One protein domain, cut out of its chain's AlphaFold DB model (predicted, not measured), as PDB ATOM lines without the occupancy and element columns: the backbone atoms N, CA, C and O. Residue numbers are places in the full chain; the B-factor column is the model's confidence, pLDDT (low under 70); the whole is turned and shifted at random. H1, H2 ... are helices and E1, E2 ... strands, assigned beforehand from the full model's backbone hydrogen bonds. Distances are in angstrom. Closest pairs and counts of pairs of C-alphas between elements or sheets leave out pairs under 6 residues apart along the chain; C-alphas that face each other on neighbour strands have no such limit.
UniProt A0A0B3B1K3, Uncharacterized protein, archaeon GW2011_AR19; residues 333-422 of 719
ATOM      1  N   GLU A 333     -39.949 -42.722 -38.910       90.12
ATOM      2  CA  GLU A 333     -40.481 -41.416 -39.293       90.12
ATOM      3  C   GLU A 333     -40.318 -40.399 -38.157       90.12
ATOM      4  O   GLU A 333     -40.573 -40.693 -36.984       90.12
ATOM      5  N   TYR A 334     -39.922 -39.186 -38.530       89.81
ATOM      6  CA  TYR A 334     -39.774 -38.039 -37.647       89.81
ATOM      7  C   TYR A 334     -40.575 -36.872 -38.198       89.81
ATOM      8  O   TYR A 334     -40.501 -36.552 -39.382       89.81
ATOM      9  N   LYS A 335     -41.333 -36.212 -37.328       88.81
ATOM     10  CA  LYS A 335     -42.124 -35.041 -37.698       88.81
ATOM     11  C   LYS A 335     -41.221 -33.824 -37.854       88.81
ATOM     12  O   LYS A 335     -40.202 -33.685 -37.177       88.81
ATOM     13  N   HIS A 336     -41.664 -32.880 -38.675       85.00
ATOM     14  CA  HIS A 336     -41.021 -31.579 -38.784       85.00
ATOM     15  C   HIS A 336     -40.819 -30.917 -37.401       85.00
ATOM     16  O   HIS A 336     -41.754 -30.785 -36.588       85.00
ATOM     17  N   GLY A 337     -39.574 -30.516 -37.141       78.19
ATOM     18  CA  GLY A 337     -39.119 -29.906 -35.893       78.19
ATOM     19  C   GLY A 337     -38.682 -30.892 -34.804       78.19
ATOM     20  O   GLY A 337     -38.227 -30.441 -33.753       78.19
ATOM     21  N   GLU A 338     -38.799 -32.207 -35.013       84.44
ATOM     22  CA  GLU A 338     -38.294 -33.199 -34.060       84.44
ATOM     23  C   GLU A 338     -36.767 -33.306 -34.082       84.44
ATOM     24  O   GLU A 338     -36.104 -33.027 -35.083       84.44
ATOM     25  N   SER A 339     -36.206 -33.739 -32.955       87.81
ATOM     26  CA  SER A 339     -34.781 -34.052 -32.820       87.81
ATOM     27  C   SER A 339     -34.568 -35.327 -32.010       87.81
ATOM     28  O   SER A 339     -35.378 -35.665 -31.146       87.81
ATOM     29  N   TRP A 340     -33.491 -36.046 -32.321       92.81
ATOM     30  CA  TRP A 340     -33.136 -37.331 -31.714       92.81
ATOM     31  C   TRP A 340     -31.619 -37.524 -31.688       92.81
ATOM     32  O   TRP A 340     -30.866 -36.817 -32.361       92.81
ATOM     33  N   CYS A 341     -31.159 -38.492 -30.908       91.50
ATOM     34  CA  CYS A 341     -29.754 -38.868 -30.853       91.50
ATOM     35  C   CYS A 341     -29.434 -39.894 -31.942       91.50
ATOM     36  O   CYS A 341     -30.073 -40.946 -32.037       91.50
ATOM     37  N   ALA A 342     -28.428 -39.594 -32.766       89.94
ATOM     38  CA  ALA A 342     -27.962 -40.485 -33.820       89.94
ATOM     39  C   ALA A 342     -27.448 -41.811 -33.249       89.94
ATOM     40  O   ALA A 342     -26.866 -41.865 -32.162       89.94
ATOM     41  N   LYS A 343     -27.571 -42.884 -34.036       87.12
ATOM     42  CA  LYS A 343     -26.887 -44.148 -33.748       87.12
ATOM     43  C   LYS A 343     -25.450 -44.074 -34.263       87.12
ATOM     44  O   LYS A 343     -25.122 -44.645 -35.302       87.12
ATOM     45  N   THR A 344     -24.581 -43.353 -33.555       81.50
ATOM     46  CA  THR A 344     -23.161 -43.299 -33.921       81.50
ATOM     47  C   THR A 344     -22.399 -44.512 -33.377       81.50
ATOM     48  O   THR A 344     -22.676 -45.024 -32.286       81.50
ATOM     49  N   PRO A 345     -21.437 -45.054 -34.142       79.44
ATOM     50  CA  PRO A 345     -20.611 -46.151 -33.671       79.44
ATOM     51  C   PRO A 345     -19.853 -45.790 -32.391       79.44
ATOM     52  O   PRO A 345     -19.139 -44.797 -32.332       79.44
ATOM     53  N   GLY A 346     -19.973 -46.648 -31.380       81.06
ATOM     54  CA  GLY A 346     -19.182 -46.525 -30.162       81.06
ATOM     55  C   GLY A 346     -19.728 -45.552 -29.126       81.06
ATOM     56  O   GLY A 346     -18.985 -45.274 -28.192       81.06
ATOM     57  N   VAL A 347     -20.978 -45.086 -29.266       87.56
ATOM     58  CA  VAL A 347     -21.775 -44.437 -28.207       87.56
ATOM     59  C   VAL A 347     -23.083 -45.194 -27.956       87.56
ATOM     60  O   VAL A 347     -23.513 -45.980 -28.806       87.56
ATOM     61  N   TYR A 348     -23.726 -44.957 -26.808       87.62
ATOM     62  CA  TYR A 348     -25.050 -45.514 -26.522       87.62
ATOM     63  C   TYR A 348     -26.119 -44.662 -27.212       87.62
ATOM     64  O   TYR A 348     -26.191 -43.464 -26.945       87.62
ATOM     65  N   PRO A 349     -26.954 -45.212 -28.105       83.19
ATOM     66  CA  PRO A 349     -27.980 -44.416 -28.764       83.19
ATOM     67  C   PRO A 349     -29.133 -44.090 -27.802       83.19
ATOM     68  O   PRO A 349     -29.464 -44.897 -26.938       83.19
ATOM     69  N   ARG A 350     -29.807 -42.953 -28.023       83.75
ATOM     70  CA  ARG A 350     -31.113 -42.619 -27.414       83.75
ATOM     71  C   ARG A 350     -31.147 -42.620 -25.884       83.75
ATOM     72  O   ARG A 350     -32.003 -43.245 -25.265       83.75
ATOM     73  N   ILE A 351     -30.212 -41.910 -25.267       88.06
ATOM     74  CA  ILE A 351     -30.175 -41.795 -23.809       88.06
ATOM     75  C   ILE A 351     -31.374 -40.955 -23.342       88.06
ATOM     76  O   ILE A 351     -31.523 -39.834 -23.828       88.06
ATOM     77  N   PRO A 352     -32.212 -41.443 -22.413       85.69
ATOM     78  CA  PRO A 352     -33.301 -40.661 -21.841       85.69
ATOM     79  C   PRO A 352     -32.821 -39.363 -21.177       85.69
ATOM     80  O   PRO A 352     -31.695 -39.277 -20.683       85.69
ATOM     81  N   LEU A 353     -33.700 -38.360 -21.096       78.62
ATOM     82  CA  LEU A 353     -33.412 -37.111 -20.376       78.62
ATOM     83  C   LEU A 353     -33.035 -37.344 -18.905       78.62
ATOM     84  O   LEU A 353     -32.158 -36.643 -18.406       78.62
ATOM     85  N   ASN A 354     -33.654 -38.330 -18.248       77.81
ATOM     86  CA  ASN A 354     -33.352 -38.742 -16.879       77.81
ATOM     87  C   ASN A 354     -33.203 -40.270 -16.811       77.81
ATOM     88  O   ASN A 354     -34.189 -41.001 -16.914       77.81
ATOM     89  N   LEU A 355     -31.976 -40.761 -16.631       83.19
ATOM     90  CA  LEU A 355     -31.707 -42.204 -16.561       83.19
ATOM     91  C   LEU A 355     -32.161 -42.843 -15.240       83.19
ATOM     92  O   LEU A 355     -32.399 -44.048 -15.199       83.19
ATOM     93  N   ASN A 356     -32.323 -42.067 -14.165       80.38
ATOM     94  CA  ASN A 356     -32.776 -42.605 -12.880       80.38
ATOM     95  C   ASN A 356     -34.263 -42.990 -12.899       80.38
ATOM     96  O   ASN A 356     -34.681 -43.888 -12.163       80.38
ATOM     97  N   GLU A 357     -35.055 -42.350 -13.761       79.31
ATOM     98  CA  GLU A 357     -36.455 -42.712 -14.004       79.31
ATOM     99  C   GLU A 357     -36.584 -43.974 -14.873       79.31
ATOM    100  O   GLU A 357     -37.547 -44.728 -14.721       79.31
ATOM    101  N   ASP A 358     -35.584 -44.265 -15.713       81.12
ATOM    102  CA  ASP A 358     -35.520 -45.471 -16.542       81.12
ATOM    103  C   ASP A 358     -34.403 -46.422 -16.087       81.12
ATOM    104  O   ASP A 358     -33.388 -46.641 -16.756       81.12
ATOM    105  N   LYS A 359     -34.619 -47.045 -14.922       81.25
ATOM    106  CA  LYS A 359     -33.676 -48.013 -14.333       81.25
ATOM    107  C   LYS A 359     -33.300 -49.148 -15.289       81.25
ATOM    108  O   LYS A 359     -32.174 -49.635 -15.246       81.25
ATOM    109  N   LYS A 360     -34.221 -49.569 -16.166       86.88
ATOM    110  CA  LYS A 360     -33.960 -50.644 -17.136       86.88
ATOM    111  C   LYS A 360     -32.938 -50.206 -18.175       86.88
ATOM    112  O   LYS A 360     -32.046 -50.986 -18.502       86.88
ATOM    113  N   GLU A 361     -33.059 -48.986 -18.691       87.75
ATOM    114  CA  GLU A 361     -32.060 -48.420 -19.597       87.75
ATOM    115  C   GLU A 361     -30.731 -48.164 -18.881       87.75
ATOM    116  O   GLU A 361     -29.684 -48.557 -19.399       87.75
ATOM    117  N   LYS A 362     -30.755 -47.638 -17.648       86.56
ATOM    118  CA  LYS A 362     -29.543 -47.465 -16.829       86.56
ATOM    119  C   LYS A 362     -28.767 -48.782 -16.674       86.56
ATOM    120  O   LYS A 362     -27.566 -48.832 -16.938       86.56
ATOM    121  N   GLU A 363     -29.455 -49.876 -16.342       83.62
ATOM    122  CA  GLU A 363     -28.855 -51.214 -16.240       83.62
ATOM    123  C   GLU A 363     -28.287 -51.733 -17.571       83.62
ATOM    124  O   GLU A 363     -27.243 -52.393 -17.583       83.62
ATOM    125  N   LYS A 364     -28.947 -51.458 -18.703       86.62
ATOM    126  CA  LYS A 364     -28.436 -51.847 -20.029       86.62
ATOM    127  C   LYS A 364     -27.134 -51.125 -20.356       86.62
ATOM    128  O   LYS A 364     -26.180 -51.776 -20.784       86.62
ATOM    129  N   ILE A 365     -27.077 -49.814 -20.114       86.88
ATOM    130  CA  ILE A 365     -25.859 -49.016 -20.306       86.88
ATOM    131  C   ILE A 365     -24.747 -49.545 -19.394       86.88
ATOM    132  O   ILE A 365     -23.630 -49.780 -19.856       86.88
ATOM    133  N   ALA A 366     -25.068 -49.817 -18.125       81.25
ATOM    134  CA  ALA A 366     -24.121 -50.325 -17.136       81.25
ATOM    135  C   ALA A 366     -23.441 -51.633 -17.572       81.25
ATOM    136  O   ALA A 366     -22.219 -51.758 -17.436       81.25
ATOM    137  N   ARG A 367     -24.220 -52.576 -18.125       77.44
ATOM    138  CA  ARG A 367     -23.735 -53.877 -18.621       77.44
ATOM    139  C   ARG A 367     -23.002 -53.787 -19.963       77.44
ATOM    140  O   ARG A 367     -22.196 -54.660 -20.256       77.44
ATOM    141  N   GLY A 368     -23.276 -52.763 -20.774       75.75
ATOM    142  CA  GLY A 368     -22.731 -52.600 -22.129       75.75
ATOM    143  C   GLY A 368     -21.565 -51.614 -22.255       75.75
ATOM    144  O   GLY A 368     -21.228 -51.216 -23.372       75.75
ATOM    145  N   SER A 369     -20.968 -51.176 -21.144       70.62
ATOM    146  CA  SER A 369     -19.956 -50.101 -21.109       70.62
ATOM    147  C   SER A 369     -18.753 -50.299 -22.053       70.62
ATOM    148  O   SER A 369     -18.166 -49.322 -22.522       70.62
ATOM    149  N   ASP A 370     -18.407 -51.540 -22.397       71.25
ATOM    150  CA  ASP A 370     -17.324 -51.905 -23.314       71.25
ATOM    151  C   ASP A 370     -17.711 -51.843 -24.806       71.25
ATOM    152  O   ASP A 370     -16.835 -51.910 -25.671       71.25
ATOM    153  N   THR A 371     -18.997 -51.655 -25.118       76.31
ATOM    154  CA  THR A 371     -19.526 -51.513 -26.489       76.31
ATOM    155  C   THR A 371     -19.815 -50.063 -26.902       76.31
ATOM    156  O   THR A 371     -19.850 -49.767 -28.103       76.31
ATOM    157  N   TYR A 372     -19.992 -49.165 -25.924       80.94
ATOM    158  CA  TYR A 372     -20.493 -47.794 -26.113       80.94
ATOM    159  C   TYR A 372     -19.595 -46.687 -25.542       80.94
ATOM    160  O   TYR A 372     -19.896 -45.514 -25.710       80.94
ATOM    161  N   ASN A 373     -18.506 -47.018 -24.852       82.94
ATOM    162  CA  ASN A 373     -17.483 -46.044 -24.470       82.94
ATOM    163  C   ASN A 373     -16.208 -46.334 -25.266       82.94
ATOM    164  O   ASN A 373     -15.187 -46.727 -24.697       82.94
ATOM    165  N   LEU A 374     -16.313 -46.281 -26.599       80.75
ATOM    166  CA  LEU A 374     -15.199 -46.614 -27.488       80.75
ATOM    167  C   LEU A 374     -14.306 -45.394 -27.748       80.75
ATOM    168  O   LEU A 374     -14.832 -44.300 -27.937       80.75
ATOM    169  N   PRO A 375     -12.979 -45.570 -27.857       78.31
ATOM    170  CA  PRO A 375     -12.067 -44.474 -28.172       78.31
ATOM    171  C   PRO A 375     -12.495 -43.670 -29.403       78.31
ATOM    172  O   PRO A 375     -12.795 -44.245 -30.454       78.31
ATOM    173  N   GLY A 376     -12.513 -42.342 -29.255       76.12
ATOM    174  CA  GLY A 376     -12.828 -41.396 -30.330       76.12
ATOM    175  C   GLY A 376     -14.305 -41.328 -30.719       76.12
ATOM    176  O   GLY A 376     -14.629 -40.697 -31.719       76.12
ATOM    177  N   SER A 377     -15.199 -41.979 -29.971       82.31
ATOM    178  CA  SER A 377     -16.632 -41.854 -30.215       82.31
ATOM    179  C   SER A 377     -17.182 -40.521 -29.706       82.31
ATOM    180  O   SER A 377     -16.735 -39.985 -28.690       82.31
ATOM    181  N   GLU A 378     -18.183 -40.001 -30.411       86.19
ATOM    182  CA  GLU A 378     -18.862 -38.751 -30.085       86.19
ATOM    183  C   GLU A 378     -20.366 -38.864 -30.343       86.19
ATOM    184  O   GLU A 378     -20.836 -39.686 -31.143       86.19
ATOM    185  N   TYR A 379     -21.129 -38.043 -29.627       89.94
ATOM    186  CA  TYR A 379     -22.571 -37.967 -29.791       89.94
ATOM    187  C   TYR A 379     -22.929 -36.977 -30.897       89.94
ATOM    188  O   TYR A 379     -22.410 -35.864 -30.939       89.94
ATOM    189  N   THR A 380     -23.882 -37.366 -31.740       89.44
ATOM    190  CA  THR A 380     -24.469 -36.496 -32.761       89.44
ATOM    191  C   THR A 380     -25.962 -36.359 -32.493       89.44
ATOM    192  O   THR A 380     -26.679 -37.356 -32.374       89.44
ATOM    193  N   ARG A 381     -26.435 -35.120 -32.404       89.50
ATOM    194  CA  ARG A 381     -27.848 -34.763 -32.443       89.50
ATOM    195  C   ARG A 381     -28.289 -34.663 -33.899       89.50
ATOM    196  O   ARG A 381     -27.608 -34.058 -34.717       89.50
ATOM    197  N   LEU A 382     -29.439 -35.240 -34.218       91.31
ATOM    198  CA  LEU A 382     -30.105 -35.081 -35.506       91.31
ATOM    199  C   LEU A 382     -31.369 -34.250 -35.307       91.31
ATOM    200  O   LEU A 382     -32.053 -34.388 -34.290       91.31
ATOM    201  N   LYS A 383     -31.684 -33.398 -36.280       88.69
ATOM    202  CA  LYS A 383     -32.923 -32.618 -36.329       88.69
ATOM    203  C   LYS A 383     -33.595 -32.810 -37.683       88.69
ATOM    204  O   LYS A 383     -32.924 -32.718 -38.705       88.69
ATOM    205  N   CYS A 384     -34.906 -33.037 -37.685       86.75
ATOM    206  CA  CYS A 384     -35.717 -33.006 -38.898       86.75
ATOM    207  C   CYS A 384     -36.225 -31.585 -39.137       86.75
ATOM    208  O   CYS A 384     -36.969 -31.034 -38.316       86.75
ATOM    209  N   TYR A 385     -35.826 -30.984 -40.250       84.06
ATOM    210  CA  TYR A 385     -36.234 -29.639 -40.624       84.06
ATOM    211  C   TYR A 385     -36.427 -29.567 -42.138       84.06
ATOM    212  O   TYR A 385     -35.573 -30.019 -42.884       84.06
ATOM    213  N   ASP A 386     -37.575 -29.058 -42.585       81.19
ATOM    214  CA  ASP A 386     -37.953 -28.940 -44.004       81.19
ATOM    215  C   ASP A 386     -37.834 -30.213 -44.871       81.19
ATOM    216  O   ASP A 386     -37.670 -30.150 -46.093       81.19
ATOM    217  N   GLY A 387     -37.999 -31.390 -44.260       84.62
ATOM    218  CA  GLY A 387     -37.822 -32.687 -44.922       84.62
ATOM    219  C   GLY A 387     -36.359 -33.133 -45.032       84.62
ATOM    220  O   GLY A 387     -36.074 -34.154 -45.657       84.62
ATOM    221  N   GLU A 388     -35.433 -32.399 -44.412       83.44
ATOM    222  CA  GLU A 388     -34.006 -32.699 -44.365       83.44
ATOM    223  C   GLU A 388     -33.546 -33.052 -42.945       83.44
ATOM    224  O   GLU A 388     -34.027 -32.524 -41.938       83.44
ATOM    225  N   ILE A 389     -32.583 -33.972 -42.861       90.88
ATOM    226  CA  ILE A 389     -31.949 -34.362 -41.601       90.88
ATOM    227  C   ILE A 389     -30.676 -33.542 -41.441       90.88
ATOM    228  O   ILE A 389     -29.723 -33.715 -42.200       90.88
ATOM    229  N   ILE A 390     -30.648 -32.694 -40.418       85.81
ATOM    230  CA  ILE A 390     -29.510 -31.838 -40.088       85.81
ATOM    231  C   ILE A 390     -28.734 -32.479 -38.928       85.81
ATOM    232  O   ILE A 390     -29.287 -32.589 -37.827       85.81
ATOM    233  N   PRO A 391     -27.484 -32.930 -39.145       88.94
ATOM    234  CA  PRO A 391     -26.630 -33.450 -38.086       88.94
ATOM    235  C   PRO A 391     -25.859 -32.339 -37.364       88.94
ATOM    236  O   PRO A 391     -25.373 -31.397 -37.983       88.94
ATOM    237  N   GLU A 392     -25.692 -32.495 -36.056       84.50
ATOM    238  CA  GLU A 392     -24.947 -31.588 -35.182       84.50
ATOM    239  C   GLU A 392     -24.172 -32.399 -34.142       84.50
ATOM    240  O   GLU A 392     -24.749 -33.188 -33.390       84.50
ATOM    241  N   THR A 393     -22.853 -32.242 -34.096       85.94
ATOM    242  CA  THR A 393     -22.022 -32.890 -33.078       85.94
ATOM    243  C   THR A 393     -22.238 -32.214 -31.727       85.94
ATOM    244  O   THR A 393     -22.369 -30.998 -31.633       85.94
ATOM    245  N   CYS A 394     -22.296 -33.000 -30.650       81.12
ATOM    246  CA  CYS A 394     -22.579 -32.462 -29.316       81.12
ATOM    247  C   CYS A 394     -21.410 -31.713 -28.663       81.12
ATOM    248  O   CYS A 394     -21.558 -31.211 -27.553       81.12
ATOM    249  N   GLY A 395     -20.272 -31.621 -29.337       72.44
ATOM    250  CA  GLY A 395     -19.083 -30.890 -28.930       72.44
ATOM    251  C   GLY A 395     -17.996 -31.078 -29.982       72.44
ATOM    252  O   GLY A 395     -18.178 -31.859 -30.918       72.44
ATOM    253  N   ASP A 396     -16.884 -30.369 -29.818       60.25
ATOM    254  CA  ASP A 396     -15.818 -30.398 -30.819       60.25
ATOM    255  C   ASP A 396     -15.063 -31.725 -30.812       60.25
ATOM    256  O   ASP A 396     -14.674 -32.178 -31.880       60.25
ATOM    257  N   PHE A 397     -14.911 -32.386 -29.652       61.31
ATOM    258  CA  PHE A 397     -14.261 -33.695 -29.557       61.31
ATOM    259  C   PHE A 397     -14.753 -34.509 -28.343       61.31
ATOM    260  O   PHE A 397     -14.842 -34.007 -27.216       61.31
ATOM    261  N   ALA A 398     -14.971 -35.811 -28.571       68.94
ATOM    262  CA  ALA A 398     -15.184 -36.847 -27.554       68.94
ATOM    263  C   ALA A 398     -16.513 -36.779 -26.760       68.94
ATOM    264  O   ALA A 398     -17.356 -35.902 -26.931       68.94
ATOM    265  N   ARG A 399     -16.728 -37.743 -25.852       85.62
ATOM    266  CA  ARG A 399     -17.949 -37.878 -25.024       85.62
ATOM    267  C   ARG A 399     -18.025 -36.891 -23.843       85.62
ATOM    268  O   ARG A 399     -18.628 -37.203 -22.815       85.62
ATOM    269  N   ASN A 400     -17.411 -35.713 -23.969       81.56
ATOM    270  CA  ASN A 400     -17.522 -34.623 -22.986       81.56
ATOM    271  C   ASN A 400     -18.932 -34.023 -22.945       81.56
ATOM    272  O   ASN A 400     -19.348 -33.460 -21.934       81.56
ATOM    273  N   TYR A 401     -19.684 -34.210 -24.026       85.81
ATOM    274  CA  TYR A 401     -21.109 -33.947 -24.097       85.81
ATOM    275  C   TYR A 401     -21.836 -35.204 -24.565       85.81
ATOM    276  O   TYR A 401     -21.334 -35.977 -25.383       85.81
ATOM    277  N   VAL A 402     -23.031 -35.406 -24.028       87.75
ATOM    278  CA  VAL A 402     -23.883 -36.563 -24.277       87.75
ATOM    279  C   VAL A 402     -25.181 -36.079 -24.899       87.75
ATOM    280  O   VAL A 402     -25.830 -35.178 -24.367       87.75
ATOM    281  N   CYS A 403     -25.578 -36.685 -26.016       89.56
ATOM    282  CA  CYS A 403     -26.908 -36.453 -26.560       89.56
ATOM    283  C   CYS A 403     -27.926 -37.208 -25.710       89.56
ATOM    284  O   CYS A 403     -27.813 -38.425 -25.547       89.56
ATOM    285  N   ARG A 404     -28.930 -36.492 -25.206       87.06
ATOM    286  CA  ARG A 404     -30.091 -37.091 -24.552       87.06
ATOM    287  C   ARG A 404     -31.363 -36.687 -25.268       87.06
ATOM    288  O   ARG A 404     -31.473 -35.553 -25.735       87.06
ATOM    289  N   GLU A 405     -32.322 -37.597 -25.309       86.25
ATOM    290  CA  GLU A 405     -33.613 -37.402 -25.947       86.25
ATOM    291  C   GLU A 405     -34.781 -37.719 -25.014       86.25
ATOM    292  O   GLU A 405     -34.682 -38.491 -24.060       86.25
ATOM    293  N   GLY A 406     -35.911 -37.090 -25.300       83.06
ATOM    294  CA  GLY A 406     -37.170 -37.292 -24.611       83.06
ATOM    295  C   GLY A 406     -38.340 -37.004 -25.539       83.06
ATOM    296  O   GLY A 406     -38.170 -36.655 -26.710       83.06
ATOM    297  N   LYS A 407     -39.546 -37.158 -25.003       78.81
ATOM    298  CA  LYS A 407     -40.781 -36.815 -25.703       78.81
ATOM    299  C   LYS A 407     -41.523 -35.760 -24.913       78.81
ATOM    300  O   LYS A 407     -41.654 -35.874 -23.697       78.81
ATOM    301  N   ASP A 408     -42.020 -34.758 -25.618       67.38
ATOM    302  CA  ASP A 408     -42.937 -33.793 -25.037       67.38
ATOM    303  C   ASP A 408     -44.273 -34.501 -24.719       67.38
ATOM    304  O   ASP A 408     -44.870 -35.100 -25.616       67.38
ATOM    305  N   PRO A 409     -44.758 -34.472 -23.466       58.19
ATOM    306  CA  PRO A 409     -45.953 -35.216 -23.069       58.19
ATOM    307  C   PRO A 409     -47.260 -34.635 -23.631       58.19
ATOM    308  O   PRO A 409     -48.267 -35.336 -23.652       58.19
ATOM    309  N   ALA A 410     -47.272 -33.376 -24.078       50.75
ATOM    310  CA  ALA A 410     -48.460 -32.725 -24.626       50.75
ATOM    311  C   ALA A 410     -48.573 -32.900 -26.147       50.75
ATOM    312  O   ALA A 410     -49.676 -32.976 -26.685       50.75
ATOM    313  N   THR A 411     -47.440 -32.936 -26.847       62.59
ATOM    314  CA  THR A 411     -47.387 -32.982 -28.320       62.59
ATOM    315  C   THR A 411     -46.883 -34.311 -28.876       62.59
ATOM    316  O   THR A 411     -46.933 -34.519 -30.090       62.59
ATOM    317  N   GLU A 412     -46.368 -35.185 -28.008       73.88
ATOM    318  CA  GLU A 412     -45.657 -36.429 -28.329       73.88
ATOM    319  C   GLU A 412     -44.421 -36.242 -29.224       73.88
ATOM    320  O   GLU A 412     -43.843 -37.228 -29.689       73.88
ATOM    321  N   LYS A 413     -43.987 -34.994 -29.454       72.69
ATOM    322  CA  LYS A 413     -42.829 -34.700 -30.299       72.69
ATOM    323  C   LYS A 413     -41.539 -35.143 -29.621       72.69
ATOM    324  O   LYS A 413     -41.300 -34.820 -28.454       72.69
ATOM    325  N   LYS A 414     -40.684 -35.844 -30.367       82.94
ATOM    326  CA  LYS A 414     -39.323 -36.177 -29.923       82.94
ATOM    327  C   LYS A 414     -38.441 -34.925 -29.903       82.94
ATOM    328  O   LYS A 414     -38.430 -34.141 -30.856       82.94
ATOM    329  N   SER A 415     -37.679 -34.753 -28.831       82.44
ATOM    330  CA  SER A 415     -36.687 -33.689 -28.700       82.44
ATOM    331  C   SER A 415     -35.390 -34.238 -28.127       82.44
ATOM    332  O   SER A 415     -35.416 -35.022 -27.181       82.44
ATOM    333  N   ALA A 416     -34.263 -33.792 -28.677       84.75
ATOM    334  CA  ALA A 416     -32.937 -34.120 -28.190       84.75
ATOM    335  C   ALA A 416     -32.069 -32.877 -28.002       84.75
ATOM    336  O   ALA A 416     -32.180 -31.877 -28.718       84.75
ATOM    337  N   ALA A 417     -31.160 -32.959 -27.039       81.00
ATOM    338  CA  ALA A 417     -30.189 -31.917 -26.762       81.00
ATOM    339  C   ALA A 417     -28.865 -32.511 -26.282       81.00
ATOM    340  O   ALA A 417     -28.798 -33.642 -25.795       81.00
ATOM    341  N   CYS A 418     -27.812 -31.719 -26.439       81.94
ATOM    342  CA  CYS A 418     -26.473 -32.049 -25.990       81.94
ATOM    343  C   CYS A 418     -26.278 -31.512 -24.573       81.94
ATOM    344  O   CYS A 418     -26.420 -30.315 -24.327       81.94
ATOM    345  N   TYR A 419     -25.967 -32.406 -23.643       81.19
ATOM    346  CA  TYR A 419     -25.749 -32.089 -22.237       81.19
ATOM    347  C   TYR A 419     -24.286 -32.308 -21.896       81.19
ATOM    348  O   TYR A 419     -23.695 -33.293 -22.334       81.19
ATOM    349  N   HIS A 420     -23.705 -31.420 -21.090       82.94
ATOM    350  CA  HIS A 420     -22.382 -31.659 -20.522       82.94
ATOM    351  C   HIS A 420     -22.372 -33.006 -19.792       82.94
ATOM    352  O   HIS A 420     -23.348 -33.349 -19.124       82.94
ATOM    353  N   ASN A 421     -21.279 -33.757 -19.902       83.06
ATOM    354  CA  ASN A 421     -21.105 -35.038 -19.236       83.06
ATOM    355  C   ASN A 421     -20.445 -34.861 -17.850       83.06
ATOM    356  O   ASN A 421     -19.219 -34.791 -17.762       83.06
ATOM    357  N   PRO A 422     -21.201 -34.805 -16.732       77.56
ATOM    358  CA  PRO A 422     -20.640 -34.672 -15.387       77.56
ATOM    359  C   PRO A 422     -20.016 -35.967 -14.843       77.56
ATOM    360  O   PRO A 422     -19.724 -36.024 -13.654       77.56
TER     361      PRO A 422
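Overview. This is residues 333 to 422 of the 719 residues of an uncharacterized protein of archaeon GW2011_AR19 (UniProt A0A0B3B1K3). Two small antiparallel sheets are partly face to face: the three-stranded sheet E1, E2 and E3, and the two-stranded hairpin E4 and E5, which covers E1 and part of E2. The short helices H1 and H2 make a corner away from both sheets, and the long stretch of residues 342 to 358 leads out to them, running beside E4 on the way. The printed part has 90 residues with two named helices and five named strands, in the order E1 H1 H2 E2 E3 E4 E5. The sheet orders are E1 - E2 - E3 and E4 - E5; the class is mixed, helices and strands, with under half of the residues in named elements. The whole is compact, with a radius of gyration of the C-alphas of 13.2 A and spans of 36 by 29 by 22 A.

Along the chain. In the larger sheet, E1 is residues 339 to 341, with C-alpha 339 at (-34.781, -34.052, -32.820). E2 is residues 380 to 385, 15.7 A long from first to last C-alpha, and E3 is residues 388 to 393, 16.5 A long. E4, residues 401 to 407, and E5, residues 414 to 420, are each 19.9 A long; E5 ends with C-alpha 420 at (-22.382, -31.659, -20.522). H1 is residues 359 to 367, 12.3 A long, with C-alpha 359 at (-33.676, -48.013, -14.333). H2 is residues 369 to 372, 5.5 A long.

Arrangement. E2 is the inner strand of its sheet. E1 and E2 are antiparallel at 157 degrees, with N 340 and O 382 2.9 A apart, within hydrogen-bond range. E2 and E3 form a hairpin, antiparallel at 154 degrees, with N 381 and O 392 2.7 A apart. E4 and E5 form another hairpin, antiparallel at 154 degrees, with N 402 and O 419 2.8 A apart. Between the sheets, the closest C-alphas of E1 and E5 are those of Ser 339 and Ser 415, 4.6 A apart; those of E1 and E4 are Cys 341 and Cys 403, 5.7 A apart. The closest C-alphas of E2 and E4 are those of Arg 381 and Cys 403, 6.2 A apart. E3 and E5 are only just apart, 8.4 A at the closest. Residues 351 to 352 pair in parallel with residues 404 to 405 of E4. H1 and H2 meet only through their link, and neither is on the sheet of E1, E2 and E3. H1 is apart from E4 and E5, and so is H2. In H1 every O i to N i+4 pair is within hydrogen-bond range; H2 is too short for such a pair, and its one O i to N i+3 pair is not within range.

Size, cuts and confidence. The two C-alphas farthest apart are those of Pro 375 and Ala 410, 38.4 A. The printed part has no cut. The link from E1 to H1, 17 residues, is long; those from H1 to H2 and from E2 to E3 are tight. The mean pLDDT of the printed part is 81.8, and residues 396 to 398 and 408 to 411 are under 70.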